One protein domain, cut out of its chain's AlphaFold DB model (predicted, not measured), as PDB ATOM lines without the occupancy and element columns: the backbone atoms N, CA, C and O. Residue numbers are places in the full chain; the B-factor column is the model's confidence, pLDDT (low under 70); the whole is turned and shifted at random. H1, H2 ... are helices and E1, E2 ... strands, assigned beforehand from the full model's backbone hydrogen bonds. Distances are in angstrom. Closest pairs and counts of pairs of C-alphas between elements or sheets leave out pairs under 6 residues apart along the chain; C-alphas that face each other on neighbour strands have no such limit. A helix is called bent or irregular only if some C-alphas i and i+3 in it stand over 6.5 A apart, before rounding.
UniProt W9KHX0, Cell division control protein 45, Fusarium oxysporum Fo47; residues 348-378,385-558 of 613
ATOM      1  N   ASP A 348      -5.884 -12.197 -50.996       92.56
ATOM      2  CA  ASP A 348      -5.348 -10.883 -50.629       92.56
ATOM      3  C   ASP A 348      -5.454 -10.620 -49.121       92.56
ATOM      4  O   ASP A 348      -6.316 -11.173 -48.433       92.56
ATOM      5  N   ASN A 349      -4.648  -9.676 -48.619       92.88
ATOM      6  CA  ASN A 349      -4.750  -9.178 -47.241       92.88
ATOM      7  C   ASN A 349      -6.141  -8.605 -46.923       92.88
ATOM      8  O   ASN A 349      -6.623  -8.757 -45.806       92.88
ATOM      9  N   ASP A 350      -6.802  -7.962 -47.889       93.44
ATOM     10  CA  ASP A 350      -8.151  -7.426 -47.687       93.44
ATOM     11  C   ASP A 350      -9.185  -8.534 -47.478       93.44
ATOM     12  O   ASP A 350      -9.997  -8.448 -46.559       93.44
ATOM     13  N   LEU A 351      -9.136  -9.584 -48.306       95.19
ATOM     14  CA  LEU A 351     -10.041 -10.728 -48.181       95.19
ATOM     15  C   LEU A 351      -9.761 -11.493 -46.890       95.19
ATOM     16  O   LEU A 351     -10.691 -11.810 -46.159       95.19
ATOM     17  N   LEU A 352      -8.479 -11.703 -46.569       95.62
ATOM     18  CA  LEU A 352      -8.065 -12.338 -45.322       95.62
ATOM     19  C   LEU A 352      -8.554 -11.546 -44.104       95.62
ATOM     20  O   LEU A 352      -9.036 -12.137 -43.144       95.62
ATOM     21  N   TRP A 353      -8.471 -10.214 -44.142       95.94
ATOM     22  CA  TRP A 353      -8.979  -9.367 -43.067       95.94
ATOM     23  C   TRP A 353     -10.488  -9.528 -42.866       95.94
ATOM     24  O   TRP A 353     -10.925  -9.709 -41.732       95.94
ATOM     25  N   LEU A 354     -11.274  -9.502 -43.947       95.75
ATOM     26  CA  LEU A 354     -12.725  -9.711 -43.882       95.75
ATOM     27  C   LEU A 354     -13.060 -11.088 -43.292       95.75
ATOM     28  O   LEU A 354     -13.913 -11.187 -42.414       95.75
ATOM     29  N   SER A 355     -12.344 -12.133 -43.704       95.88
ATOM     30  CA  SER A 355     -12.518 -13.487 -43.170       95.88
ATOM     31  C   SER A 355     -12.177 -13.594 -41.693       95.88
ATOM     32  O   SER A 355     -12.935 -14.170 -40.917       95.88
ATOM     33  N   ILE A 356     -11.077 -12.975 -41.272       95.25
ATOM     34  CA  ILE A 356     -10.691 -12.916 -39.864       95.25
ATOM     35  C   ILE A 356     -11.767 -12.202 -39.031       95.25
ATOM     36  O   ILE A 356     -12.097 -12.672 -37.941       95.25
ATOM     37  N   VAL A 357     -12.321 -11.086 -39.518       95.25
ATOM     38  CA  VAL A 357     -13.385 -10.342 -38.820       95.25
ATOM     39  C   VAL A 357     -14.656 -11.186 -38.702       95.25
ATOM     40  O   VAL A 357     -15.196 -11.292 -37.600       95.25
ATOM     41  N   GLY A 358     -15.100 -11.831 -39.786       93.81
ATOM     42  CA  GLY A 358     -16.285 -12.694 -39.777       93.81
ATOM     43  C   GLY A 358     -16.143 -13.862 -38.798       93.81
ATOM     44  O   GLY A 358     -16.982 -14.042 -37.913       93.81
ATOM     45  N   VAL A 359     -15.008 -14.560 -38.829       92.06
ATOM     46  CA  VAL A 359     -14.706 -15.646 -37.883       92.06
ATOM     47  C   VAL A 359     -14.644 -15.157 -36.435       92.06
ATOM     48  O   VAL A 359     -15.268 -15.751 -35.554       92.06
ATOM     49  N   THR A 360     -13.956 -14.041 -36.178       90.69
ATOM     50  CA  THR A 360     -13.862 -13.457 -34.829       90.69
ATOM     51  C   THR A 360     -15.235 -13.008 -34.319       90.69
ATOM     52  O   THR A 360     -15.515 -13.101 -33.125       90.69
ATOM     53  N   SER A 361     -16.129 -12.562 -35.208       90.81
ATOM     54  CA  SER A 361     -17.497 -12.194 -34.834       90.81
ATOM     55  C   SER A 361     -18.291 -13.394 -34.309       90.81
ATOM     56  O   SER A 361     -18.907 -13.296 -33.249       90.81
ATOM     57  N   MET A 362     -18.192 -14.569 -34.940       87.19
ATOM     58  CA  MET A 362     -18.850 -15.777 -34.425       87.19
ATOM     59  C   MET A 362     -18.307 -16.185 -33.047       87.19
ATOM     60  O   MET A 362     -19.060 -16.655 -32.191       87.19
ATOM     61  N   GLU A 363     -17.019 -15.950 -32.786       82.81
ATOM     62  CA  GLU A 363     -16.419 -16.153 -31.463       82.81
ATOM     63  C   GLU A 363     -16.949 -15.155 -30.421       82.81
ATOM     64  O   GLU A 363     -17.214 -15.530 -29.275       82.81
ATOM     65  N   LEU A 364     -17.157 -13.895 -30.803       83.56
ATOM     66  CA  LEU A 364     -17.725 -12.868 -29.928       83.56
ATOM     67  C   LEU A 364     -19.138 -13.208 -29.459       83.56
ATOM     68  O   LEU A 364     -19.421 -13.106 -28.265       83.56
ATOM     69  N   TYR A 365     -19.987 -13.680 -30.372       81.75
ATOM     70  CA  TYR A 365     -21.365 -14.076 -30.071       81.75
ATOM     71  C   TYR A 365     -21.479 -15.446 -29.380       81.75
ATOM     72  O   TYR A 365     -22.583 -15.953 -29.191       81.75
ATOM     73  N   GLY A 366     -20.359 -16.063 -28.987       73.50
ATOM     74  CA  GLY A 366     -20.360 -17.344 -28.275       73.50
ATOM     75  C   GLY A 366     -20.735 -18.543 -29.150       73.50
ATOM     76  O   GLY A 366     -21.029 -19.611 -28.624       73.50
ATOM     77  N   ARG A 367     -20.677 -18.396 -30.479       76.81
ATOM     78  CA  ARG A 367     -20.947 -19.456 -31.465       76.81
ATOM     79  C   ARG A 367     -19.699 -20.303 -31.765       76.81
ATOM     80  O   ARG A 367     -19.601 -20.941 -32.806       76.81
ATOM     81  N   SER A 368     -18.703 -20.269 -30.878       69.75
ATOM     82  CA  SER A 368     -17.431 -20.990 -30.991       69.75
ATOM     83  C   SER A 368     -16.857 -21.286 -29.606       69.75
ATOM     84  O   SER A 368     -17.043 -20.519 -28.659       69.75
ATOM     85  N   SER A 369     -16.087 -22.370 -29.493       59.12
ATOM     86  CA  SER A 369     -15.421 -22.790 -28.252       59.12
ATOM     87  C   SER A 369     -14.285 -21.860 -27.811       59.12
ATOM     88  O   SER A 369     -13.907 -21.865 -26.638       59.12
ATOM     89  N   ALA A 370     -13.772 -21.024 -28.722       56.75
ATOM     90  CA  ALA A 370     -12.791 -19.977 -28.430       56.75
ATOM     91  C   ALA A 370     -13.432 -18.651 -27.958       56.75
ATOM     92  O   ALA A 370     -12.723 -17.706 -27.603       56.75
ATOM     93  N   GLY A 371     -14.768 -18.577 -27.916       59.81
ATOM     94  CA  GLY A 371     -15.511 -17.337 -27.714       59.81
ATOM     95  C   GLY A 371     -15.268 -16.641 -26.378       59.81
ATOM     96  O   GLY A 371     -15.025 -17.278 -25.361       59.81
ATOM     97  N   ILE A 372     -15.328 -15.309 -26.359       58.19
ATOM     98  CA  ILE A 372     -14.847 -14.445 -25.259       58.19
ATOM     99  C   ILE A 372     -15.575 -14.673 -23.926       58.19
ATOM    100  O   ILE A 372     -14.981 -14.490 -22.862       58.19
ATOM    101  N   ALA A 373     -16.838 -15.097 -23.959       48.81
ATOM    102  CA  ALA A 373     -17.696 -15.148 -22.778       48.81
ATOM    103  C   ALA A 373     -17.393 -16.306 -21.802       48.81
ATOM    104  O   ALA A 373     -17.618 -16.135 -20.605       48.81
ATOM    105  N   ALA A 374     -16.844 -17.435 -22.261       45.84
ATOM    106  CA  ALA A 374     -16.285 -18.519 -21.441       45.84
ATOM    107  C   ALA A 374     -15.794 -19.647 -22.364       45.84
ATOM    108  O   ALA A 374     -16.497 -19.971 -23.319       45.84
ATOM    109  N   PRO A 375     -14.659 -20.312 -22.087       51.12
ATOM    110  CA  PRO A 375     -14.422 -21.610 -22.702       51.12
ATOM    111  C   PRO A 375     -15.458 -22.605 -22.174       51.12
ATOM    112  O   PRO A 375     -15.738 -22.648 -20.968       51.12
ATOM    113  N   VAL A 376     -16.020 -23.406 -23.079       48.72
ATOM    114  CA  VAL A 376     -16.811 -24.586 -22.718       48.72
ATOM    115  C   VAL A 376     -15.947 -25.428 -21.781       48.72
ATOM    116  O   VAL A 376     -14.817 -25.791 -22.111       48.72
ATOM    117  N   ARG A 377     -16.430 -25.659 -20.556       43.94
ATOM    118  CA  ARG A 377     -15.688 -26.434 -19.558       43.94
ATOM    119  C   ARG A 377     -15.412 -27.822 -20.136       43.94
ATOM    120  O   ARG A 377     -16.337 -28.489 -20.578       43.94
ATOM    121  N   GLN A 378     -14.167 -28.287 -20.030       44.91
ATOM    122  CA  GLN A 378     -13.710 -29.650 -20.370       44.91
ATOM    123  C   GLN A 378     -14.434 -30.786 -19.602       44.91
ATOM    124  O   GLN A 378     -13.984 -31.929 -19.625       44.91
ATOM    125  N   THR A 385     -16.844 -31.917 -31.761       58.19
ATOM    126  CA  THR A 385     -16.581 -32.217 -33.172       58.19
ATOM    127  C   THR A 385     -16.867 -30.969 -34.015       58.19
ATOM    128  O   THR A 385     -17.360 -29.960 -33.503       58.19
ATOM    129  N   GLY A 386     -16.454 -30.979 -35.285       69.38
ATOM    130  CA  GLY A 386     -16.689 -29.860 -36.202       69.38
ATOM    131  C   GLY A 386     -16.074 -28.526 -35.752       69.38
ATOM    132  O   GLY A 386     -14.964 -28.472 -35.197       69.38
ATOM    133  N   TRP A 387     -16.794 -27.438 -36.027       74.94
ATOM    134  CA  TRP A 387     -16.387 -26.049 -35.779       74.94
ATOM    135  C   TRP A 387     -16.048 -25.751 -34.309       74.94
ATOM    136  O   TRP A 387     -15.034 -25.121 -34.012       74.94
ATOM    137  N   LEU A 388     -16.833 -26.279 -33.367       71.12
ATOM    138  CA  LEU A 388     -16.593 -26.119 -31.927       71.12
ATOM    139  C   LEU A 388     -15.339 -26.876 -31.448       71.12
ATOM    140  O   LEU A 388     -14.871 -26.669 -30.326       71.12
ATOM    141  N   GLY A 389     -14.794 -27.755 -32.283       73.12
ATOM    142  CA  GLY A 389     -13.740 -28.695 -31.948       73.12
ATOM    143  C   GLY A 389     -12.411 -28.470 -32.653       73.12
ATOM    144  O   GLY A 389     -11.905 -27.355 -32.803       73.12
ATOM    145  N   ALA A 390     -11.829 -29.583 -33.100       74.69
ATOM    146  CA  ALA A 390     -10.562 -29.598 -33.820       74.69
ATOM    147  C   ALA A 390     -10.626 -28.839 -35.157       74.69
ATOM    148  O   ALA A 390      -9.623 -28.248 -35.553       74.69
ATOM    149  N   ARG A 391     -11.782 -28.811 -35.847       78.62
ATOM    150  CA  ARG A 391     -11.915 -28.095 -37.129       78.62
ATOM    151  C   ARG A 391     -11.771 -26.586 -36.928       78.62
ATOM    152  O   ARG A 391     -10.941 -25.986 -37.600       78.62
ATOM    153  N   GLY A 392     -12.447 -25.999 -35.938       80.25
ATOM    154  CA  GLY A 392     -12.275 -24.574 -35.625       80.25
ATOM    155  C   GLY A 392     -10.851 -24.216 -35.197       80.25
ATOM    156  O   GLY A 392     -10.333 -23.163 -35.565       80.25
ATOM    157  N   ALA A 393     -10.168 -25.106 -34.467       79.88
ATOM    158  CA  ALA A 393      -8.758 -24.905 -34.126       79.88
ATOM    159  C   ALA A 393      -7.844 -24.913 -35.364       79.88
ATOM    160  O   ALA A 393      -6.932 -24.090 -35.438       79.88
ATOM    161  N   ARG A 394      -8.116 -25.789 -36.344       83.69
ATOM    162  CA  ARG A 394      -7.402 -25.818 -37.631       83.69
ATOM    163  C   ARG A 394      -7.620 -24.536 -38.429       83.69
ATOM    164  O   ARG A 394      -6.635 -23.919 -38.800       83.69
ATOM    165  N   ILE A 395      -8.860 -24.070 -38.574       86.62
ATOM    166  CA  ILE A 395      -9.177 -22.830 -39.311       86.62
ATOM    167  C   ILE A 395      -8.460 -21.618 -38.696       86.62
ATOM    168  O   ILE A 395      -7.842 -20.817 -39.395       86.62
ATOM    169  N   ARG A 396      -8.457 -21.501 -37.359       85.88
ATOM    170  CA  ARG A 396      -7.690 -20.446 -36.675       85.88
ATOM    171  C   ARG A 396      -6.193 -20.542 -36.948       85.88
ATOM    172  O   ARG A 396      -5.529 -19.516 -37.090       85.88
ATOM    173  N   GLN A 397      -5.653 -21.757 -36.972       87.12
ATOM    174  CA  GLN A 397      -4.247 -21.981 -37.276       87.12
ATOM    175  C   GLN A 397      -3.925 -21.616 -38.731       87.12
ATOM    176  O   GLN A 397      -2.948 -20.909 -38.964       87.12
ATOM    177  N   GLU A 398      -4.783 -22.002 -39.674       89.75
ATOM    178  CA  GLU A 398      -4.673 -21.661 -41.092       89.75
ATOM    179  C   GLU A 398      -4.639 -20.144 -41.293       89.75
ATOM    180  O   GLU A 398      -3.724 -19.645 -41.941       89.75
ATOM    181  N   PHE A 399      -5.518 -19.369 -40.645       91.88
ATOM    182  CA  PHE A 399      -5.444 -17.905 -40.738       91.88
ATOM    183  C   PHE A 399      -4.165 -17.313 -40.148       91.88
ATOM    184  O   PHE A 399      -3.650 -16.325 -40.671       91.88
ATOM    185  N   ARG A 400      -3.605 -17.890 -39.076       89.38
ATOM    186  CA  ARG A 400      -2.302 -17.436 -38.556       89.38
ATOM    187  C   ARG A 400      -1.189 -17.698 -39.560       89.38
ATOM    188  O   ARG A 400      -0.309 -16.851 -39.719       89.38
ATOM    189  N   ASP A 401      -1.229 -18.843 -40.226       89.56
ATOM    190  CA  ASP A 401      -0.250 -19.212 -41.242       89.56
ATOM    191  C   ASP A 401      -0.411 -18.356 -42.510       89.56
ATOM    192  O   ASP A 401       0.587 -17.868 -43.041       89.56
ATOM    193  N   GLU A 402      -1.641 -18.027 -42.904       92.06
ATOM    194  CA  GLU A 402      -1.956 -17.086 -43.985       92.06
ATOM    195  C   GLU A 402      -1.484 -15.658 -43.691       92.06
ATOM    196  O   GLU A 402      -0.848 -15.017 -44.532       92.06
ATOM    197  N   VAL A 403      -1.688 -15.166 -42.464       91.81
ATOM    198  CA  VAL A 403      -1.159 -13.858 -42.046       91.81
ATOM    199  C   VAL A 403       0.364 -13.837 -42.147       91.81
ATOM    200  O   VAL A 403       0.917 -12.861 -42.651       91.81
ATOM    201  N   ARG A 404       1.046 -14.909 -41.720       87.38
ATOM    202  CA  ARG A 404       2.509 -15.035 -41.845       87.38
ATOM    203  C   ARG A 404       2.959 -15.121 -43.306       87.38
ATOM    204  O   ARG A 404       4.013 -14.580 -43.633       87.38
ATOM    205  N   ARG A 405       2.181 -15.787 -44.167       90.19
ATOM    206  CA  ARG A 405       2.451 -15.937 -45.605       90.19
ATOM    207  C   ARG A 405       2.372 -14.598 -46.333       90.19
ATOM    208  O   ARG A 405       3.279 -14.277 -47.097       90.19
ATOM    209  N   LEU A 406       1.317 -13.819 -46.085       90.44
ATOM    210  CA  LEU A 406       1.078 -12.535 -46.754       90.44
ATOM    211  C   LEU A 406       1.837 -11.362 -46.116       90.44
ATOM    212  O   LEU A 406       2.131 -10.381 -46.794       90.44
ATOM    213  N   ASN A 407       2.174 -11.450 -44.824       88.75
ATOM    214  CA  ASN A 407       2.844 -10.388 -44.070       88.75
ATOM    215  C   ASN A 407       4.096 -10.944 -43.371       88.75
ATOM    216  O   ASN A 407       4.097 -11.121 -42.147       88.75
ATOM    217  N   PRO A 408       5.174 -11.244 -44.123       82.25
ATOM    218  CA  PRO A 408       6.390 -11.771 -43.528       82.25
ATOM    219  C   PRO A 408       6.967 -10.766 -42.518       82.25
ATOM    220  O   PRO A 408       6.991  -9.559 -42.783       82.25
ATOM    221  N   PRO A 409       7.446 -11.229 -41.349       73.56
ATOM    222  CA  PRO A 409       7.998 -10.334 -40.348       73.56
ATOM    223  C   PRO A 409       9.278  -9.670 -40.870       73.56
ATOM    224  O   PRO A 409      10.147 -10.323 -41.451       73.56
ATOM    225  N   GLU A 410       9.411  -8.365 -40.634       68.19
ATOM    226  CA  GLU A 410      10.593  -7.604 -41.044       68.19
ATOM    227  C   GLU A 410      11.869  -8.163 -40.395       68.19
ATOM    228  O   GLU A 410      11.956  -8.376 -39.181       68.19
ATOM    229  N   LEU A 411      12.890  -8.378 -41.223       66.88
ATOM    230  CA  LEU A 411      14.212  -8.820 -40.800       66.88
ATOM    231  C   LEU A 411      15.089  -7.589 -40.554       66.88
ATOM    232  O   LEU A 411      15.485  -6.902 -41.493       66.88
ATOM    233  N   ALA A 412      15.438  -7.328 -39.296       60.09
ATOM    234  CA  ALA A 412      16.440  -6.331 -38.939       60.09
ATOM    235  C   ALA A 412      17.790  -7.031 -38.707       60.09
ATOM    236  O   ALA A 412      17.926  -7.869 -37.815       60.09
ATOM    237  N   ASN A 413      18.810  -6.692 -39.503       54.22
ATOM    238  CA  ASN A 413      20.166  -7.261 -39.410       54.22
ATOM    239  C   ASN A 413      20.208  -8.805 -39.458       54.22
ATOM    240  O   ASN A 413      20.920  -9.443 -38.681       54.22
ATOM    241  N   GLY A 414      19.414  -9.423 -40.342       56.00
ATOM    242  CA  GLY A 414      19.379 -10.883 -40.513       56.00
ATOM    243  C   GLY A 414      18.747 -11.652 -39.346       56.00
ATOM    244  O   GLY A 414      18.776 -12.882 -39.331       56.00
ATOM    245  N   ARG A 415      18.166 -10.947 -38.370       54.19
ATOM    246  CA  ARG A 415      17.316 -11.508 -37.317       54.19
ATOM    247  C   ARG A 415      15.914 -10.943 -37.484       54.19
ATOM    248  O   ARG A 415      15.754  -9.806 -37.920       54.19
ATOM    249  N   VAL A 416      14.898 -11.732 -37.148       57.00
ATOM    250  CA  VAL A 416      13.526 -11.219 -37.058       57.00
ATOM    251  C   VAL A 416      13.569 -10.032 -36.099       57.00
ATOM    252  O   VAL A 416      14.052 -10.184 -34.971       57.00
ATOM    253  N   ALA A 417      13.175  -8.844 -36.573       55.28
ATOM    254  CA  ALA A 417      13.120  -7.665 -35.726       55.28
ATOM    255  C   ALA A 417      12.300  -8.033 -34.490       55.28
ATOM    256  O   ALA A 417      11.269  -8.694 -34.618       55.28
ATOM    257  N   ALA A 418      12.777  -7.659 -33.302       51.72
ATOM    258  CA  ALA A 418      12.021  -7.874 -32.081       51.72
ATOM    259  C   ALA A 418      10.733  -7.052 -32.193       51.72
ATOM    260  O   ALA A 418      10.700  -5.876 -31.833       51.72
ATOM    261  N   GLU A 419       9.673  -7.657 -32.737       55.44
ATOM    262  CA  GLU A 419       8.318  -7.181 -32.523       55.44
ATOM    263  C   GLU A 419       8.218  -6.969 -31.021       55.44
ATOM    264  O   GLU A 419       8.658  -7.844 -30.278       55.44
ATOM    265  N   ASN A 420       7.757  -5.795 -30.580       54.16
ATOM    266  CA  ASN A 420       7.643  -5.460 -29.163       54.16
ATOM    267  C   ASN A 420       6.825  -6.553 -28.456       54.16
ATOM    268  O   ASN A 420       5.596  -6.495 -28.417       54.16
ATOM    269  N   ALA A 421       7.513  -7.588 -27.976       58.41
ATOM    270  CA  ALA A 421       6.912  -8.874 -27.692       58.41
ATOM    271  C   ALA A 421       6.006  -8.694 -26.480       58.41
ATOM    272  O   ALA A 421       6.475  -8.368 -25.392       58.41
ATOM    273  N   GLY A 422       4.697  -8.834 -26.683       63.25
ATOM    274  CA  GLY A 422       3.719  -8.638 -25.616       63.25
ATOM    275  C   GLY A 422       3.056  -7.260 -25.545       63.25
ATOM    276  O   GLY A 422       2.192  -7.095 -24.688       63.25
ATOM    277  N   VAL A 423       3.409  -6.292 -26.402       79.06
ATOM    278  CA  VAL A 423       2.737  -4.977 -26.438       79.06
ATOM    279  C   VAL A 423       1.589  -4.996 -27.434       79.06
ATOM    280  O   VAL A 423       1.766  -5.395 -28.580       79.06
ATOM    281  N   ILE A 424       0.433  -4.491 -27.011       81.81
ATOM    282  CA  ILE A 424      -0.740  -4.288 -27.863       81.81
ATOM    283  C   ILE A 424      -0.443  -3.110 -28.817       81.81
ATOM    284  O   ILE A 424      -0.279  -1.980 -28.349       81.81
ATOM    285  N   PRO A 425      -0.319  -3.330 -30.141       81.50
ATOM    286  CA  PRO A 425       0.197  -2.323 -31.074       81.50
ATOM    287  C   PRO A 425      -0.806  -1.196 -31.340       81.50
ATOM    288  O   PRO A 425      -1.707  -1.373 -32.145       81.50
ATOM    289  N   THR A 426      -0.694  -0.038 -30.686       81.75
ATOM    290  CA  THR A 426      -1.675   1.066 -30.817       81.75
ATOM    291  C   THR A 426      -1.494   1.960 -32.044       81.75
ATOM    292  O   THR A 426      -2.373   2.769 -32.324       81.75
ATOM    293  N   THR A 427      -0.360   1.853 -32.735       82.69
ATOM    294  CA  THR A 427      -0.013   2.657 -33.914       82.69
ATOM    295  C   THR A 427       0.659   1.786 -34.968       82.69
ATOM    296  O   THR A 427       1.385   0.847 -34.628       82.69
ATOM    297  N   ALA A 428       0.476   2.141 -36.237       83.44
ATOM    298  CA  ALA A 428       1.194   1.534 -37.350       83.44
ATOM    299  C   ALA A 428       2.709   1.801 -37.309       83.44
ATOM    300  O   ALA A 428       3.179   2.691 -36.595       83.44
ATOM    301  N   ARG A 429       3.482   1.034 -38.094       80.75
ATOM    302  CA  ARG A 429       4.935   1.250 -38.240       80.75
ATOM    303  C   ARG A 429       5.257   2.349 -39.247       80.75
ATOM    304  O   ARG A 429       6.201   3.105 -39.040       80.75
ATOM    305  N   ASN A 430       4.499   2.416 -40.338       83.31
ATOM    306  CA  ASN A 430       4.719   3.359 -41.429       83.31
ATOM    307  C   ASN A 430       3.367   3.866 -41.990       83.31
ATOM    308  O   ASN A 430       2.320   3.327 -41.625       83.31
ATOM    309  N   PRO A 431       3.348   4.921 -42.832       87.56
ATOM    310  CA  PRO A 431       2.098   5.465 -43.363       87.56
ATOM    311  C   PRO A 431       1.333   4.582 -44.340       87.56
ATOM    312  O   PRO A 431       0.127   4.758 -44.475       87.56
ATOM    313  N   GLU A 432       2.015   3.647 -44.986       86.00
ATOM    314  CA  GLU A 432       1.460   2.737 -45.991       86.00
ATOM    315  C   GLU A 432       1.229   1.330 -45.407       86.00
ATOM    316  O   GLU A 432       0.952   0.375 -46.126       86.00
ATOM    317  N   ASP A 433       1.342   1.193 -44.083       86.44
ATOM    318  CA  ASP A 433       1.271  -0.069 -43.359       86.44
ATOM    319  C   ASP A 433      -0.188  -0.510 -43.288       86.44
ATOM    320  O   ASP A 433      -0.949  -0.048 -42.432       86.44
ATOM    321  N   THR A 434      -0.569  -1.380 -44.221       87.06
ATOM    322  CA  THR A 434      -1.900  -1.996 -44.317       87.06
ATOM    323  C   THR A 434      -1.906  -3.476 -43.928       87.06
ATOM    324  O   THR A 434      -2.921  -4.160 -44.088       87.06
ATOM    325  N   GLY A 435      -0.773  -3.970 -43.415       89.19
ATOM    326  CA  GLY A 435      -0.558  -5.377 -43.103       89.19
ATOM    327  C   GLY A 435      -1.293  -5.851 -41.849       89.19
ATOM    328  O   GLY A 435      -1.605  -5.076 -40.935       89.19
ATOM    329  N   ILE A 436      -1.534  -7.161 -41.801       92.00
ATOM    330  CA  ILE A 436      -2.149  -7.853 -40.662       92.00
ATOM    331  C   ILE A 436      -1.044  -8.436 -39.782       92.00
ATOM    332  O   ILE A 436      -0.042  -8.956 -40.274       92.00
ATOM    333  N   ARG A 437      -1.207  -8.345 -38.461       88.94
ATOM    334  CA  ARG A 437      -0.255  -8.854 -37.470       88.94
ATOM    335  C   ARG A 437      -0.963  -9.586 -36.348       88.94
ATOM    336  O   ARG A 437      -2.103  -9.289 -36.001       88.94
ATOM    337  N   LEU A 438      -0.229 -10.506 -35.737       87.94
ATOM    338  CA  LEU A 438      -0.664 -11.207 -34.538       87.94
ATOM    339  C   LEU A 438      -0.350 -10.351 -33.309       87.94
ATOM    340  O   LEU A 438       0.787  -9.907 -33.131       87.94
ATOM    341  N   SER A 439      -1.343 -10.158 -32.445       86.56
ATOM    342  CA  SER A 439      -1.238  -9.384 -31.207       86.56
ATOM    343  C   SER A 439      -1.692 -10.212 -29.997       86.56
ATOM    344  O   SER A 439      -2.710 -10.899 -30.078       86.56
ATOM    345  N   PRO A 440      -0.989 -10.143 -28.851       84.50
ATOM    346  CA  PRO A 440      -1.375 -10.850 -27.636       84.50
ATOM    347  C   PRO A 440      -2.450 -10.041 -26.906       84.50
ATOM    348  O   PRO A 440      -2.191  -9.389 -25.891       84.50
ATOM    349  N   GLU A 441      -3.647 -10.012 -27.484       82.94
ATOM    350  CA  GLU A 441      -4.762  -9.242 -26.947       82.94
ATOM    351  C   GLU A 441      -5.393  -9.974 -25.756       82.94
ATOM    352  O   GLU A 441      -5.629 -11.183 -25.824       82.94
ATOM    353  N   PRO A 442      -5.633  -9.279 -24.629       86.12
ATOM    354  CA  PRO A 442      -6.461  -9.829 -23.572       86.12
ATOM    355  C   PRO A 442      -7.896  -9.967 -24.078       86.12
ATOM    356  O   PRO A 442      -8.315  -9.241 -24.976       86.12
ATOM    357  N   ARG A 443      -8.684 -10.819 -23.423       85.31
ATOM    358  CA  ARG A 443     -10.131 -10.986 -23.651       85.31
ATOM    359  C   ARG A 443     -10.938  -9.792 -23.129       85.31
ATOM    360  O   ARG A 443     -11.877  -9.956 -22.347       85.31
ATOM    361  N   PHE A 444     -10.512  -8.587 -23.498       89.06
ATOM    362  CA  PHE A 444     -11.186  -7.338 -23.198       89.06
ATOM    363  C   PHE A 444     -11.853  -6.774 -24.451       89.06
ATOM    364  O   PHE A 444     -11.326  -6.915 -25.550       89.06
ATOM    365  N   LEU A 445     -12.996  -6.117 -24.294       90.12
ATOM    366  CA  LEU A 445     -13.668  -5.403 -25.377       90.12
ATOM    367  C   LEU A 445     -13.057  -4.012 -25.561       90.12
ATOM    368  O   LEU A 445     -12.881  -3.287 -24.578       90.12
ATOM    369  N   LEU A 446     -12.782  -3.614 -26.807       91.12
ATOM    370  CA  LEU A 446     -12.484  -2.232 -27.194       91.12
ATOM    371  C   LEU A 446     -11.300  -1.605 -26.445       91.12
ATOM    372  O   LEU A 446     -11.266  -0.392 -26.230       91.12
ATOM    373  N   ILE A 447     -10.292  -2.401 -26.068       90.62
ATOM    374  CA  ILE A 447      -9.155  -1.924 -25.258       90.62
ATOM    375  C   ILE A 447      -8.401  -0.766 -25.925       90.62
ATOM    376  O   ILE A 447      -7.835   0.083 -25.245       90.62
ATOM    377  N   ARG A 448      -8.404  -0.700 -27.259       90.38
ATOM    378  CA  ARG A 448      -7.730   0.345 -28.045       90.38
ATOM    379  C   ARG A 448      -8.504   1.657 -28.072       90.38
ATOM    380  O   ARG A 448      -7.899   2.712 -28.247       90.38
ATOM    381  N   HIS A 449      -9.819   1.574 -27.912       90.88
ATOM    382  CA  HIS A 449     -10.745   2.691 -28.048       90.88
ATOM    383  C   HIS A 449     -11.147   3.266 -26.687       90.88
ATOM    384  O   HIS A 449     -11.430   4.457 -26.578       90.88
ATOM    385  N   TRP A 450     -11.159   2.435 -25.645       94.12
ATOM    386  CA  TRP A 450     -11.614   2.799 -24.306       94.12
ATOM    387  C   TRP A 450     -10.462   2.973 -23.313       94.12
ATOM    388  O   TRP A 450      -9.280   2.794 -23.624       94.12
ATOM    389  N   SER A 451     -10.804   3.385 -22.092       94.44
ATOM    390  CA  SER A 451      -9.878   3.279 -20.968       94.44
ATOM    391  C   SER A 451      -9.689   1.806 -20.586       94.44
ATOM    392  O   SER A 451     -10.575   0.972 -20.805       94.44
ATOM    393  N   LEU A 452      -8.546   1.470 -19.979       92.94
ATOM    394  CA  LEU A 452      -8.313   0.110 -19.476       92.94
ATOM    395  C   LEU A 452      -9.401  -0.292 -18.465       92.94
ATOM    396  O   LEU A 452      -9.827  -1.443 -18.434       92.94
ATOM    397  N   TYR A 453      -9.861   0.661 -17.653       93.88
ATOM    398  CA  TYR A 453     -10.908   0.441 -16.664       93.88
ATOM    399  C   TYR A 453     -12.253   0.078 -17.304       93.88
ATOM    400  O   TYR A 453     -12.841  -0.933 -16.922       93.88
ATOM    401  N   ASP A 454     -12.716   0.863 -18.279       94.12
ATOM    402  CA  ASP A 454     -14.022   0.650 -18.918       94.12
ATOM    403  C   ASP A 454     -14.015  -0.633 -19.750       94.12
ATOM    404  O   ASP A 454     -14.932  -1.448 -19.664       94.12
ATOM    405  N   SER A 455     -12.918  -0.874 -20.472       93.44
ATOM    406  CA  SER A 455     -12.693  -2.116 -21.207       93.44
ATOM    407  C   SER A 455     -12.812  -3.333 -20.278       93.44
ATOM    408  O   SER A 455     -13.579  -4.255 -20.551       93.44
ATOM    409  N   MET A 456     -12.162  -3.314 -19.108       92.25
ATOM    410  CA  MET A 456     -12.274  -4.396 -18.123       92.25
ATOM    411  C   MET A 456     -13.677  -4.530 -17.511       92.25
ATOM    412  O   MET A 456     -14.109  -5.643 -17.210       92.25
ATOM    413  N   LEU A 457     -14.379  -3.416 -17.298       91.56
ATOM    414  CA  LEU A 457     -15.696  -3.394 -16.663       91.56
ATOM    415  C   LEU A 457     -16.772  -4.053 -17.535       91.56
ATOM    416  O   LEU A 457     -17.593  -4.811 -17.015       91.56
ATOM    417  N   HIS A 458     -16.741  -3.765 -18.838       90.50
ATOM    418  CA  HIS A 458     -17.760  -4.173 -19.806       90.50
ATOM    419  C   HIS A 458     -17.453  -5.494 -20.519       90.50
ATOM    420  O   HIS A 458     -18.288  -6.006 -21.257       90.50
ATOM    421  N   SER A 459     -16.279  -6.083 -20.291       90.00
ATOM    422  CA  SER A 459     -15.906  -7.352 -20.919       90.00
ATOM    423  C   SER A 459     -16.659  -8.543 -20.308       90.00
ATOM    424  O   SER A 459     -16.514  -8.776 -19.101       90.00
ATOM    425  N   PRO A 460     -17.377  -9.369 -21.102       86.69
ATOM    426  CA  PRO A 460     -18.187 -10.487 -20.601       86.69
ATOM    427  C   PRO A 460     -17.407 -11.487 -19.735       86.69
ATOM    428  O   PRO A 460     -17.899 -11.956 -18.702       86.69
ATOM    429  N   TYR A 461     -16.152 -11.761 -20.112       85.25
ATOM    430  CA  TYR A 461     -15.255 -12.652 -19.375       85.25
ATOM    431  C   TYR A 461     -15.021 -12.186 -17.929       85.25
ATOM    432  O   TYR A 461     -15.101 -12.969 -16.980       85.25
ATOM    433  N   LEU A 462     -14.745 -10.890 -17.743       87.25
ATOM    434  CA  LEU A 462     -14.506 -10.313 -16.420       87.25
ATOM    435  C   LEU A 462     -15.803 -10.082 -15.659       87.25
ATOM    436  O   LEU A 462     -15.842 -10.294 -14.444       87.25
ATOM    437  N   PHE A 463     -16.853  -9.687 -16.372       88.19
ATOM    438  CA  PHE A 463     -18.160  -9.412 -15.805       88.19
ATOM    439  C   PHE A 463     -18.686 -10.594 -14.987       88.19
ATOM    440  O   PHE A 463     -19.042 -10.435 -13.815       88.19
ATOM    441  N   SER A 464     -18.631 -11.800 -15.557       85.56
ATOM    442  CA  SER A 464     -19.091 -13.031 -14.904       85.56
ATOM    443  C   SER A 464     -18.172 -13.492 -13.760       85.56
ATOM    444  O   SER A 464     -18.649 -13.803 -12.665       85.56
ATOM    445  N   ARG A 465     -16.844 -13.498 -13.959       87.25
ATOM    446  CA  ARG A 465     -15.871 -14.045 -12.986       87.25
ATOM    447  C   ARG A 465     -15.606 -13.124 -11.793       87.25
ATOM    448  O   ARG A 465     -15.506 -13.575 -10.644       87.25
ATOM    449  N   LEU A 466     -15.504 -11.818 -12.035       89.12
ATOM    450  CA  LEU A 466     -15.301 -10.826 -10.977       89.12
ATOM    451  C   LEU A 466     -16.615 -10.333 -10.366       89.12
ATOM    452  O   LEU A 466     -16.573  -9.803  -9.251       89.12
ATOM    453  N   LYS A 467     -17.758 -10.593 -11.021       90.12
ATOM    454  CA  LYS A 467     -19.103 -10.132 -10.633       90.12
ATOM    455  C   LYS A 467     -19.194  -8.606 -10.601       90.12
ATOM    456  O   LYS A 467     -19.641  -8.029  -9.607       90.12
ATOM    457  N   THR A 468     -18.719  -7.948 -11.662       89.50
ATOM    458  CA  THR A 468     -18.585  -6.479 -11.725       89.50
ATOM    459  C   THR A 468     -19.916  -5.725 -11.735       89.50
ATOM    460  O   THR A 468     -19.917  -4.526 -11.487       89.50
ATOM    461  N   TRP A 469     -21.048  -6.414 -11.906       91.00
ATOM    462  CA  TRP A 469     -22.386  -5.857 -11.661       91.00
ATOM    463  C   TRP A 469     -22.641  -5.499 -10.188       91.00
ATOM    464  O   TRP A 469     -23.545  -4.727  -9.888       91.00
ATOM    465  N   SER A 470     -21.865  -6.064  -9.258       94.56
ATOM    466  CA  SER A 470     -21.977  -5.792  -7.822       94.56
ATOM    467  C   SER A 470     -20.892  -4.825  -7.349       94.56
ATOM    468  O   SER A 470     -19.741  -4.904  -7.784       94.56
ATOM    469  N   GLU A 471     -21.200  -3.984  -6.358       94.25
ATOM    470  CA  GLU A 471     -20.196  -3.108  -5.733       94.25
ATOM    471  C   GLU A 471     -19.005  -3.893  -5.159       94.25
ATOM    472  O   GLU A 471     -17.857  -3.449  -5.217       94.25
ATOM    473  N   ALA A 472     -19.262  -5.086  -4.614       94.50
ATOM    474  CA  ALA A 472     -18.217  -5.970  -4.111       94.50
ATOM    475  C   ALA A 472     -17.284  -6.441  -5.239       94.50
ATOM    476  O   ALA A 472     -16.066  -6.474  -5.054       94.50
ATOM    477  N   GLY A 473     -17.830  -6.766  -6.414       92.25
ATOM    478  CA  GLY A 473     -17.050  -7.117  -7.600       92.25
ATOM    479  C   GLY A 473     -16.231  -5.948  -8.143       92.25
ATOM    480  O   GLY A 473     -15.052  -6.124  -8.447       92.25
ATOM    481  N   ILE A 474     -16.788  -4.733  -8.153       93.06
ATOM    482  CA  ILE A 474     -16.045  -3.511  -8.511       93.06
ATOM    483  C   ILE A 474     -14.868  -3.296  -7.546       93.06
ATOM    484  O   ILE A 474     -13.735  -3.082  -7.978       93.06
ATOM    485  N   LYS A 475     -15.083  -3.459  -6.232       94.44
ATOM    486  CA  LYS A 475     -14.000  -3.401  -5.230       94.44
ATOM    487  C   LYS A 475     -12.938  -4.484  -5.460       94.44
ATOM    488  O   LYS A 475     -11.752  -4.241  -5.227       94.44
ATOM    489  N   ARG A 476     -13.321  -5.680  -5.933       92.50
ATOM    490  CA  ARG A 476     -12.368  -6.742  -6.322       92.50
ATOM    491  C   ARG A 476     -11.542  -6.340  -7.542       92.50
ATOM    492  O   ARG A 476     -10.331  -6.558  -7.510       92.50
ATOM    493  N   LEU A 477     -12.158  -5.728  -8.555       92.62
ATOM    494  CA  LEU A 477     -11.467  -5.192  -9.731       92.62
ATOM    495  C   LEU A 477     -10.465  -4.096  -9.335       92.62
ATOM    496  O   LEU A 477      -9.302  -4.159  -9.722       92.62
ATOM    497  N   HIS A 478     -10.858  -3.148  -8.478       93.69
ATOM    498  CA  HIS A 478      -9.933  -2.132  -7.955       93.69
ATOM    499  C   HIS A 478      -8.778  -2.755  -7.166       93.69
ATOM    500  O   HIS A 478      -7.634  -2.336  -7.318       93.69
ATOM    501  N   LYS A 479      -9.045  -3.798  -6.366       93.38
ATOM    502  CA  LYS A 479      -7.995  -4.538  -5.651       93.38
ATOM    503  C   LYS A 479      -7.030  -5.242  -6.616       93.38
ATOM    504  O   LYS A 479      -5.837  -5.277  -6.332       93.38
ATOM    505  N   LEU A 480      -7.519  -5.791  -7.730       92.06
ATOM    506  CA  LEU A 480      -6.678  -6.385  -8.776       92.06
ATOM    507  C   LEU A 480      -5.756  -5.326  -9.401       92.06
ATOM    508  O   LEU A 480      -4.543  -5.519  -9.417       92.06
ATOM    509  N   LEU A 481      -6.309  -4.183  -9.822       92.12
ATOM    510  CA  LEU A 481      -5.536  -3.069 -10.391       92.12
ATOM    511  C   LEU A 481      -4.474  -2.546  -9.411       92.12
ATOM    512  O   LEU A 481      -3.318  -2.341  -9.789       92.12
ATOM    513  N   ALA A 482      -4.833  -2.424  -8.130       92.62
ATOM    514  CA  ALA A 482      -3.906  -2.029  -7.075       92.62
ATOM    515  C   ALA A 482      -2.763  -3.041  -6.895       92.62
ATOM    516  O   ALA A 482      -1.605  -2.643  -6.787       92.62
ATOM    517  N   LYS A 483      -3.052  -4.352  -6.921       91.75
ATOM    518  CA  LYS A 483      -2.019  -5.404  -6.856       91.75
ATOM    519  C   LYS A 483      -1.095  -5.408  -8.073       91.75
ATOM    520  O   LYS A 483       0.090  -5.694  -7.930       91.75
ATOM    521  N   MET A 484      -1.614  -5.070  -9.250       90.25
ATOM    522  CA  MET A 484      -0.803  -4.899 -10.458       90.25
ATOM    523  C   MET A 484       0.118  -3.672 -10.390       90.25
ATOM    524  O   MET A 484       1.032  -3.553 -11.207       90.25
ATOM    525  N   GLY A 485      -0.099  -2.767  -9.431       88.94
ATOM    526  CA  GLY A 485       0.650  -1.521  -9.313       88.94
ATOM    527  C   GLY A 485       0.274  -0.505 -10.391       88.94
ATOM    528  O   GLY A 485       1.115   0.300 -10.780       88.94
ATOM    529  N   VAL A 486      -0.958  -0.562 -10.909       88.94
ATOM    530  CA  VAL A 486      -1.473   0.422 -11.869       88.94
ATOM    531  C   VAL A 486      -2.368   1.403 -11.120       88.94
ATOM    532  O   VAL A 486      -3.304   1.003 -10.425       88.94
ATOM    533  N   SER A 487      -2.067   2.699 -11.228       90.69
ATOM    534  CA  SER A 487      -2.860   3.729 -10.557       90.69
ATOM    535  C   SER A 487      -4.268   3.814 -11.157       90.69
ATOM    536  O   SER A 487      -4.444   3.741 -12.372       90.69
ATOM    537  N   LEU A 488      -5.286   4.018 -10.313       90.06
ATOM    538  CA  LEU A 488      -6.672   4.123 -10.783       90.06
ATOM    539  C   LEU A 488      -6.866   5.302 -11.750       90.06
ATOM    540  O   LEU A 488      -7.649   5.200 -12.691       90.06
ATOM    541  N   ALA A 489      -6.134   6.400 -11.536       91.81
ATOM    542  CA  ALA A 489      -6.144   7.554 -12.429       91.81
ATOM    543  C   ALA A 489      -5.664   7.186 -13.843       91.81
ATOM    544  O   ALA A 489      -6.319   7.549 -14.815       91.81
ATOM    545  N   GLN A 490      -4.584   6.404 -13.963       90.12
ATOM    546  CA  GLN A 490      -4.104   5.933 -15.266       90.12
ATOM    547  C   GLN A 490      -5.029   4.892 -15.894       90.12
ATOM    548  O   GLN A 490      -5.202   4.910 -17.105       90.12
ATOM    549  N   CYS A 491      -5.661   4.016 -15.107       91.19
ATOM    550  CA  CYS A 491      -6.617   3.047 -15.657       91.19
ATOM    551  C   CYS A 491      -7.833   3.714 -16.309       91.19
ATOM    552  O   CYS A 491      -8.403   3.142 -17.231       91.19
ATOM    553  N   LYS A 492      -8.234   4.893 -15.816       92.88
ATOM    554  CA  LYS A 492      -9.341   5.691 -16.364       92.88
ATOM    555  C   LYS A 492      -8.926   6.586 -17.533       92.88
ATOM    556  O   LYS A 492      -9.786   7.143 -18.207       92.88
ATOM    557  N   GLN A 493      -7.628   6.746 -17.777       93.00
ATOM    558  CA  GLN A 493      -7.146   7.428 -18.970       93.00
ATOM    559  C   GLN A 493      -7.391   6.541 -20.197       93.00
ATOM    560  O   GLN A 493      -7.318   5.314 -20.108       93.00
ATOM    561  N   SER A 494      -7.660   7.158 -21.353       93.00
ATOM    562  CA  SER A 494      -7.729   6.425 -22.622       93.00
ATOM    563  C   SER A 494      -6.456   5.602 -22.833       93.00
ATOM    564  O   SER A 494      -5.346   6.106 -22.616       93.00
ATOM    565  N   TYR A 495      -6.611   4.344 -23.255       90.94
ATOM    566  CA  TYR A 495      -5.491   3.421 -23.406       90.94
ATOM    567  C   TYR A 495      -4.420   3.968 -24.353       90.94
ATOM    568  O   TYR A 495      -3.232   3.810 -24.089       90.94
ATOM    569  N   THR A 496      -4.793   4.698 -25.408       89.88
ATOM    570  CA  THR A 496      -3.843   5.334 -26.339       89.88
ATOM    571  C   THR A 496      -2.873   6.280 -25.627       89.88
ATOM    572  O   THR A 496      -1.678   6.247 -25.914       89.88
ATOM    573  N   HIS A 497      -3.341   7.024 -24.626       89.38
ATOM    574  CA  HIS A 497      -2.555   8.003 -23.872       89.38
ATOM    575  C   HIS A 497      -1.926   7.448 -22.584       89.38
ATOM    576  O   HIS A 497      -1.187   8.165 -21.910       89.38
ATOM    577  N   MET A 498      -2.198   6.188 -22.233       89.06
ATOM    578  CA  MET A 498      -1.597   5.530 -21.071       89.06
ATOM    579  C   MET A 498      -0.073   5.389 -21.236       89.06
ATOM    580  O   MET A 498       0.429   5.184 -22.347       89.06
ATOM    581  N   ASP A 499       0.656   5.465 -20.118       89.19
ATOM    582  CA  ASP A 499       2.118   5.368 -20.086       89.19
ATOM    583  C   ASP A 499       2.644   4.087 -20.764       89.19
ATOM    584  O   ASP A 499       2.140   2.977 -20.567       89.19
ATOM    585  N   MET A 500       3.696   4.250 -21.564       86.38
ATOM    586  CA  MET A 500       4.268   3.201 -22.402       86.38
ATOM    587  C   MET A 500       4.890   2.072 -21.576       86.38
ATOM    588  O   MET A 500       4.786   0.905 -21.957       86.38
ATOM    589  N   MET A 501       5.508   2.390 -20.435       86.94
ATOM    590  CA  MET A 501       6.077   1.364 -19.550       86.94
ATOM    591  C   MET A 501       4.979   0.450 -18.999       86.94
ATOM    592  O   MET A 501       5.124  -0.771 -18.999       86.94
ATOM    593  N   LEU A 502       3.828   1.021 -18.636       86.81
ATOM    594  CA  LEU A 502       2.682   0.241 -18.174       86.81
ATOM    595  C   LEU A 502       2.097  -0.636 -19.274       86.81
ATOM    596  O   LEU A 502       1.783  -1.789 -18.998       86.81
ATOM    597  N   LYS A 503       2.005  -0.141 -20.514       87.69
ATOM    598  CA  LYS A 503       1.563  -0.950 -21.662       87.69
ATOM    599  C   LYS A 503       2.471  -2.155 -21.901       87.69
ATOM    600  O   LYS A 503       1.971  -3.247 -22.151       87.69
ATOM    601  N   ARG A 504       3.791  -1.967 -21.782       86.44
ATOM    602  CA  ARG A 504       4.792  -3.037 -21.935       86.44
ATOM    603  C   ARG A 504       4.690  -4.097 -20.849       86.44
ATOM    604  O   ARG A 504       4.797  -5.284 -21.132       86.44
ATOM    605  N   GLU A 505       4.450  -3.678 -19.614       88.25
ATOM    606  CA  GLU A 505       4.354  -4.589 -18.474       88.25
ATOM    607  C   GLU A 505       2.952  -5.184 -18.279       88.25
ATOM    608  O   GLU A 505       2.800  -6.125 -17.497       88.25
ATOM    609  N   LEU A 506       1.926  -4.658 -18.959       87.75
ATOM    610  CA  LEU A 506       0.527  -5.025 -18.737       87.75
ATOM    611  C   LEU A 506       0.301  -6.530 -18.906       87.75
ATOM    612  O   LEU A 506      -0.255  -7.156 -18.006       87.75
ATOM    613  N   ARG A 507       0.792  -7.122 -20.004       87.44
ATOM    614  CA  ARG A 507       0.662  -8.565 -20.279       87.44
ATOM    615  C   ARG A 507       1.258  -9.401 -19.144       87.44
ATOM    616  O   ARG A 507       0.595 -10.282 -18.603       87.44
ATOM    617  N   ALA A 508       2.489  -9.084 -18.739       87.50
ATOM    618  CA  ALA A 508       3.193  -9.799 -17.675       87.50
ATOM    619  C   ALA A 508       2.485  -9.660 -16.316       87.50
ATOM    620  O   ALA A 508       2.366 -10.632 -15.568       87.50
ATOM    621  N   LYS A 509       1.971  -8.464 -16.000       88.88
ATOM    622  CA  LYS A 509       1.201  -8.207 -14.776       88.88
ATOM    623  C   LYS A 509      -0.123  -8.970 -14.767       88.88
ATOM    624  O   LYS A 509      -0.464  -9.553 -13.739       88.88
ATOM    625  N   LEU A 510      -0.844  -9.004 -15.888       88.44
ATOM    626  CA  LEU A 510      -2.101  -9.744 -16.010       88.44
ATOM    627  C   LEU A 510      -1.888 -11.252 -15.847       88.44
ATOM    628  O   LEU A 510      -2.613 -11.869 -15.076       88.44
ATOM    629  N   LEU A 511      -0.852 -11.826 -16.462       87.56
ATOM    630  CA  LEU A 511      -0.513 -13.245 -16.288       87.56
ATOM    631  C   LEU A 511      -0.120 -13.574 -14.837       87.56
ATOM    632  O   LEU A 511      -0.561 -14.576 -14.283       87.56
ATOM    633  N   LYS A 512       0.667 -12.706 -14.187       89.06
ATOM    634  CA  LYS A 512       1.118 -12.919 -12.803       89.06
ATOM    635  C   LYS A 512      -0.018 -12.847 -11.780       89.06
ATOM    636  O   LYS A 512      -0.032 -13.626 -10.832       89.06
ATOM    637  N   TYR A 513      -0.915 -11.869 -11.916       89.31
ATOM    638  CA  TYR A 513      -1.953 -11.597 -10.917       89.31
ATOM    639  C   TYR A 513      -3.330 -12.159 -11.287       89.31
ATOM    640  O   TYR A 513      -4.175 -12.266 -10.399       89.31
ATOM    641  N   GLY A 514      -3.564 -12.536 -12.547       86.25
ATOM    642  CA  GLY A 514      -4.826 -13.106 -13.021       86.25
ATOM    643  C   GLY A 514      -5.184 -14.419 -12.325       86.25
ATOM    644  O   GLY A 514      -6.332 -14.596 -11.913       86.25
ATOM    645  N   SER A 515      -4.190 -15.273 -12.070       85.38
ATOM    646  CA  SER A 515      -4.367 -16.561 -11.382       85.38
ATOM    647  C   SER A 515      -4.944 -16.433  -9.973       85.38
ATOM    648  O   SER A 515      -5.801 -17.211  -9.564       85.38
ATOM    649  N   LEU A 516      -4.593 -15.367  -9.247       87.31
ATOM    650  CA  LEU A 516      -5.132 -15.092  -7.909       87.31
ATOM    651  C   LEU A 516      -6.639 -14.787  -7.905       87.31
ATOM    652  O   LEU A 516      -7.257 -14.754  -6.839       87.31
ATOM    653  N   TYR A 517      -7.214 -14.489  -9.069       86.31
ATOM    654  CA  TYR A 517      -8.616 -14.117  -9.241       86.31
ATOM    655  C   TYR A 517      -9.380 -15.103 -10.136       86.31
ATOM    656  O   TYR A 517     -10.516 -14.801 -10.506       86.31
ATOM    657  N   ASN A 518      -8.799 -16.272 -10.440       84.94
ATOM    658  CA  ASN A 518      -9.327 -17.268 -11.383       84.94
ATOM    659  C   ASN A 518      -9.518 -16.693 -12.800       84.94
ATOM    660  O   ASN A 518     -10.535 -16.938 -13.453       84.94
ATOM    661  N   LEU A 519      -8.568 -15.872 -13.253       84.62
ATOM    662  CA  LEU A 519      -8.563 -15.217 -14.566       84.62
ATOM    663  C   LEU A 519      -7.402 -15.723 -15.438       84.62
ATOM    664  O   LEU A 519      -6.782 -14.940 -16.154       84.62
ATOM    665  N   ASP A 520      -7.081 -17.015 -15.347       77.94
ATOM    666  CA  ASP A 520      -5.920 -17.622 -16.015       77.94
ATOM    667  C   ASP A 520      -5.984 -17.537 -17.548       77.94
ATOM    668  O   ASP A 520      -4.959 -17.411 -18.210       77.94
ATOM    669  N   GLU A 521      -7.189 -17.527 -18.120       76.50
ATOM    670  CA  GLU A 521      -7.420 -17.523 -19.575       76.50
ATOM    671  C   GLU A 521      -7.675 -16.113 -20.124       76.50
ATOM    672  O   GLU A 521      -8.222 -15.954 -21.215       76.50
ATOM    673  N   MET A 522      -7.369 -15.069 -19.351       80.25
ATOM    674  CA  MET A 522      -7.590 -13.686 -19.777       80.25
ATOM    675  C   MET A 522      -6.642 -13.272 -20.903       80.25
ATOM    676  O   MET A 522      -7.012 -12.464 -21.751       80.25
ATOM    677  N   VAL A 523      -5.412 -13.781 -20.870       81.31
ATOM    678  CA  VAL A 523      -4.313 -13.406 -21.759       81.31
ATOM    679  C   VAL A 523      -3.690 -14.689 -22.309       81.31
ATOM    680  O   VAL A 523      -3.524 -15.632 -21.532       81.31
ATOM    681  N   PRO A 524      -3.288 -14.731 -23.591       74.69
ATOM    682  CA  PRO A 524      -2.583 -15.880 -24.152       74.69
ATOM    683  C   PRO A 524      -1.342 -16.234 -23.324       74.69
ATOM    684  O   PRO A 524      -0.507 -15.360 -23.039       74.69
ATOM    685  N   SER A 525      -1.240 -17.503 -22.915       68.31
ATOM    686  CA  SER A 525      -0.178 -17.974 -22.023       68.31
ATOM    687  C   SER A 525       1.195 -17.864 -22.684       68.31
ATOM    688  O   SER A 525       1.320 -17.883 -23.906       68.31
ATOM    689  N   VAL A 526       2.254 -17.752 -21.880       65.19
ATOM    690  CA  VAL A 526       3.632 -17.625 -22.395       65.19
ATOM    691  C   VAL A 526       4.068 -18.884 -23.157       65.19
ATOM    692  O   VAL A 526       4.885 -18.796 -24.065       65.19
ATOM    693  N   ASP A 527       3.480 -20.042 -22.852       55.94
ATOM    694  CA  ASP A 527       3.787 -21.310 -23.525       55.94
ATOM    695  C   ASP A 527       3.302 -21.343 -24.986       55.94
ATOM    696  O   ASP A 527       3.880 -22.048 -25.813       55.94
ATOM    697  N   THR A 528       2.304 -20.520 -25.339       56.69
ATOM    698  CA  THR A 528       1.872 -20.326 -26.740       56.69
ATOM    699  C   THR A 528       2.899 -19.569 -27.587       56.69
ATOM    700  O   THR A 528       2.874 -19.657 -28.817       56.69
ATOM    701  N   ASP A 529       3.857 -18.895 -26.942       57.53
ATOM    702  CA  ASP A 529       4.958 -18.170 -27.585       57.53
ATOM    703  C   ASP A 529       6.165 -19.107 -27.891       57.53
ATOM    704  O   ASP A 529       7.288 -18.638 -28.074       57.53
ATOM    705  N   GLY A 530       5.955 -20.436 -27.910       50.16
ATOM    706  CA  GLY A 530       6.985 -21.489 -27.946       50.16
ATOM    707  C   GLY A 530       8.053 -21.430 -29.063       50.16
ATOM    708  O   GLY A 530       7.880 -20.818 -30.112       50.16
ATOM    709  N   LYS A 531       9.174 -22.136 -28.811       46.59
ATOM    710  CA  LYS A 531      10.497 -22.119 -29.498       46.59
ATOM    711  C   LYS A 531      10.569 -22.668 -30.936       46.59
ATOM    712  O   LYS A 531      11.678 -22.863 -31.441       46.59
ATOM    713  N   ASP A 532       9.456 -22.937 -31.603       42.41
ATOM    714  CA  ASP A 532       9.531 -23.306 -33.018       42.41
ATOM    715  C   ASP A 532       9.952 -22.091 -33.843       42.41
ATOM    716  O   ASP A 532       9.655 -20.954 -33.479       42.41
ATOM    717  N   ARG A 533      10.635 -22.317 -34.975       46.34
ATOM    718  CA  ARG A 533      11.162 -21.257 -35.864       46.34
ATOM    719  C   ARG A 533      10.115 -20.212 -36.303       46.34
ATOM    720  O   ARG A 533      10.509 -19.197 -36.871       46.34
ATOM    721  N   ALA A 534       8.828 -20.431 -36.021       47.50
ATOM    722  CA  ALA A 534       7.729 -19.512 -36.292       47.50
ATOM    723  C   ALA A 534       6.714 -19.300 -35.140       47.50
ATOM    724  O   ALA A 534       5.801 -18.509 -35.354       47.50
ATOM    725  N   GLY A 535       6.872 -19.950 -33.969       58.44
ATOM    726  CA  GLY A 535       6.016 -19.864 -32.765       58.44
ATOM    727  C   GLY A 535       4.503 -19.951 -33.010       58.44
ATOM    728  O   GLY A 535       3.932 -19.040 -33.597       58.44
ATOM    729  N   ALA A 536       3.812 -20.991 -32.523       61.69
ATOM    730  CA  ALA A 536       2.386 -21.210 -32.818       61.69
ATOM    731  C   ALA A 536       1.495 -19.968 -32.564       61.69
ATOM    732  O   ALA A 536       0.577 -19.730 -33.351       61.69
ATOM    733  N   LYS A 537       1.830 -19.118 -31.568       72.69
ATOM    734  CA  LYS A 537       1.073 -17.904 -31.181       72.69
ATOM    735  C   LYS A 537      -0.417 -18.226 -31.026       72.69
ATOM    736  O   LYS A 537      -1.295 -17.479 -31.457       72.69
ATOM    737  N   ASP A 538      -0.694 -19.386 -30.440       71.62
ATOM    738  CA  ASP A 538      -2.061 -19.823 -30.223       71.62
ATOM    739  C   ASP A 538      -2.758 -18.907 -29.206       71.62
ATOM    740  O   ASP A 538      -2.146 -18.399 -28.270       71.62
ATOM    741  N   GLY A 539      -4.032 -18.609 -29.440       74.50
ATOM    742  CA  GLY A 539      -4.801 -17.625 -28.674       74.50
ATOM    743  C   GLY A 539      -4.468 -16.151 -28.944       74.50
ATOM    744  O   GLY A 539      -5.157 -15.286 -28.412       74.50
ATOM    745  N   TRP A 540      -3.465 -15.823 -29.766       84.50
ATOM    746  CA  TRP A 540      -3.229 -14.432 -30.171       84.50
ATOM    747  C   TRP A 540      -4.333 -13.952 -31.123       84.50
ATOM    748  O   TRP A 540      -4.762 -14.695 -32.007       84.50
ATOM    749  N   GLY A 541      -4.755 -12.701 -30.940       87.06
ATOM    750  CA  GLY A 541      -5.720 -12.017 -31.795       87.06
ATOM    751  C   GLY A 541      -5.069 -11.405 -33.034       87.06
ATOM    752  O   GLY A 541      -3.840 -11.326 -33.153       87.06
ATOM    753  N   PHE A 542      -5.904 -10.936 -33.953       91.81
ATOM    754  CA  PHE A 542      -5.479 -10.333 -35.211       91.81
ATOM    755  C   PHE A 542      -5.688  -8.824 -35.186       91.81
ATOM    756  O   PHE A 542      -6.738  -8.330 -34.780       91.81
ATOM    757  N   VAL A 543      -4.688  -8.087 -35.660       92.50
ATOM    758  CA  VAL A 543      -4.715  -6.627 -35.732       92.50
ATOM    759  C   VAL A 543      -4.294  -6.191 -37.113       92.50
ATOM    760  O   VAL A 543      -3.293  -6.675 -37.640       92.50
ATOM    761  N   ARG A 544      -5.008  -5.220 -37.662       92.75
ATOM    762  CA  ARG A 544      -4.653  -4.581 -38.921       92.75
ATOM    763  C   ARG A 544      -4.391  -3.100 -38.711       92.75
ATOM    764  O   ARG A 544      -5.028  -2.439 -37.891       92.75
ATOM    765  N   SER A 545      -3.390  -2.608 -39.425       90.69
ATOM    766  CA  SER A 545      -3.031  -1.192 -39.456       90.69
ATOM    767  C   SER A 545      -3.608  -0.544 -40.715       90.69
ATOM    768  O   SER A 545      -3.723  -1.207 -41.737       90.69
ATOM    769  N   TRP A 546      -3.967   0.737 -40.646       90.25
ATOM    770  CA  TRP A 546      -4.331   1.578 -41.796       90.25
ATOM    771  C   TRP A 546      -3.448   2.826 -41.789       90.25
ATOM    772  O   TRP A 546      -3.910   3.961 -41.615       90.25
ATOM    773  N   GLY A 547      -2.136   2.609 -41.874       88.19
ATOM    774  CA  GLY A 547      -1.155   3.668 -41.671       88.19
ATOM    775  C   GLY A 547      -1.338   4.377 -40.322       88.19
ATOM    776  O   GLY A 547      -1.755   3.790 -39.328       88.19
ATOM    777  N   TRP A 548      -1.082   5.685 -40.277       87.38
ATOM    778  CA  TRP A 548      -1.203   6.480 -39.041       87.38
ATOM    779  C   TRP A 548      -2.650   6.770 -38.638       87.38
ATOM    780  O   TRP A 548      -2.868   7.389 -37.599       87.38
ATOM    781  N   ARG A 549      -3.635   6.371 -39.459       86.38
ATOM    782  CA  ARG A 549      -5.046   6.669 -39.195       86.38
ATOM    783  C   ARG A 549      -5.564   5.847 -38.027       86.38
ATOM    784  O   ARG A 549      -6.138   6.404 -37.098       86.38
ATOM    785  N   ALA A 550      -5.374   4.533 -38.093       86.69
ATOM    786  CA  ALA A 550      -5.915   3.617 -37.106       86.69
ATOM    787  C   ALA A 550      -5.185   2.271 -37.107       86.69
ATOM    788  O   ALA A 550      -4.625   1.833 -38.111       86.69
ATOM    789  N   THR A 551      -5.261   1.599 -35.963       90.06
ATOM    790  CA  THR A 551      -4.841   0.207 -35.783       90.06
ATOM    791  C   THR A 551      -5.971  -0.497 -35.054       90.06
ATOM    792  O   THR A 551      -6.216  -0.189 -33.886       90.06
ATOM    793  N   LEU A 552      -6.681  -1.385 -35.746       92.12
ATOM    794  CA  LEU A 552      -7.911  -2.003 -35.255       92.12
ATOM    795  C   LEU A 552      -7.695  -3.496 -35.017       92.12
ATOM    796  O   LEU A 552      -7.045  -4.174 -35.817       92.12
ATOM    797  N   SER A 553      -8.244  -3.998 -33.914       92.56
ATOM    798  CA  SER A 553      -8.367  -5.438 -33.685       92.56
ATOM    799  C   SER A 553      -9.547  -5.990 -34.477       92.56
ATOM    800  O   SER A 553     -10.575  -5.323 -34.598       92.56
ATOM    801  N   ALA A 554      -9.432  -7.224 -34.964       92.75
ATOM    802  CA  ALA A 554     -10.550  -7.930 -35.581       92.75
ATOM    803  C   ALA A 554     -11.741  -8.058 -34.621       92.75
ATOM    804  O   ALA A 554     -12.894  -7.949 -35.032       92.75
ATOM    805  N   GLN A 555     -11.453  -8.218 -33.327       90.69
ATOM    806  CA  GLN A 555     -12.460  -8.279 -32.279       90.69
ATOM    807  C   GLN A 555     -13.206  -6.946 -32.146       90.69
ATOM    808  O   GLN A 555     -14.433  -6.920 -32.098       90.69
ATOM    809  N   ASP A 556     -12.469  -5.837 -32.119       91.88
ATOM    810  CA  ASP A 556     -13.054  -4.501 -32.007       91.88
ATOM    811  C   ASP A 556     -13.940  -4.192 -33.224       91.88
ATOM    812  O   ASP A 556     -15.057  -3.703 -33.062       91.88
ATOM    813  N   VAL A 557     -13.488  -4.552 -34.432       93.50
ATOM    814  CA  VAL A 557     -14.285  -4.397 -35.659       93.50
ATOM    815  C   VAL A 557     -15.553  -5.249 -35.611       93.50
ATOM    816  O   VAL A 557     -16.621  -4.734 -35.922       93.50
ATOM    817  N   GLY A 558     -15.476  -6.508 -35.167       92.31
ATOM    818  CA  GLY A 558     -16.654  -7.369 -35.027       92.31
ATOM    819  C   GLY A 558     -17.728  -6.766 -34.114       92.31
ATOM    820  O   GLY A 558     -18.903  -6.752 -34.477       92.31
TER     821      GLY A 558
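This is residues 348 to 378 and 385 to 558 of the 613 residues of the protein "Cell division control protein 45" of Fusarium oxysporum Fo47 (UniProt W9KHX0). Two lobes sit side by side: in one, a small sheet of three strands has the helices H1 and H2 over one face; in the other, H4 and H7 pack on H5, with H3 and H6 close by. The links from E1 to H3 and from H7 through the short H8 to E2 join the lobes. The printed part has 205 residues, with nine named helices and three named strands in the order H1, H2, E1, H3 to H8, E2, E3, H9; the sheet, in the order E1 E2 E3, is antiparallel. The domain is mostly helix and compact, with a radius of gyration of the C-alphas of 17.0 A and spans of 48 by 42 by 32 A.

H1, residues 349 to 364, touches H2, residues 390 to 406, with its residues 349 to 356 alone, at a shallow tilt of 30 degrees, opposite ways; their closest C-alphas, of Asn 349 and Leu 406, are 6.7 A apart. They make two layers, helices on one face of a sheet, with E1, residues 436 to 439, E2, residues 541 to 546, and E3, residues 550 to 553. The height of H1 over the sheet is 9.5 A. Between E1 and E2, N 437 and O 543 are within hydrogen-bond range at 2.8 A; in the hairpin of E2 and E3, N 544 and O 552 are at 2.9 A. H9, residues 554 to 558, only grazes the sheet and touches H1, closest at the C-alphas of Ser 361 and Gly 558, 4.9 A. H3, residues 452 to 458, is close to but not clearly touching H4, residues 460 to 467; the C-alphas of Met 456 and Leu 462 are 6.5 A apart. H4 touches H5, residues 471 to 484, about perpendicular at 77 degrees, closest at the C-alphas of Lys 467 and Gly 473, 4.7 A. H5 and H6, residues 488 to 491, touch only at the corner, and only just, with 3 pairs of C-alphas within 8 A, the closest those of Leu 481 and Leu 488, 7.3 A. H7, residues 500 to 517, touches H5 at a steep tilt of 57 degrees, opposite ways; the closest C-alphas, of Met 484 and Lys 509, are 5.8 A apart. H8, residues 526 to 529, touches no helix. Every O i to N i+4 pair is within hydrogen-bond range in H1, H2, H3, H5 and H9, against 3 of 4 in H4 and 9 of 14 in H7; H6 and H8 are too short for such a pair.

H1 begins at C-alpha 349 (-4.750, -9.178, -47.241) and is 21.9 A long; H2 is 24.4 A, E2 16.9 A and H5 20.0 A. H7, 25.3 A, is irregular, with C-alphas 504 and 507 7.1 A apart, and has a kink of 51 degrees near residue 508. H9 ends at C-alpha 558 (-16.654, -7.369, -35.027).

The two C-alphas farthest apart, of Gly 414 and Glu 471, are 53.3 A apart. Residues 379 to 384 are not printed, and C-alphas 378 and 385 are 13.4 A apart across the cut. The links H2 to E1, E1 to H3 and H8 to E2 are long. The mean pLDDT of the printed part is 82.0; residues 368 to 378, 385 to 386, 410 to 422 and 525 to 536 are under 70.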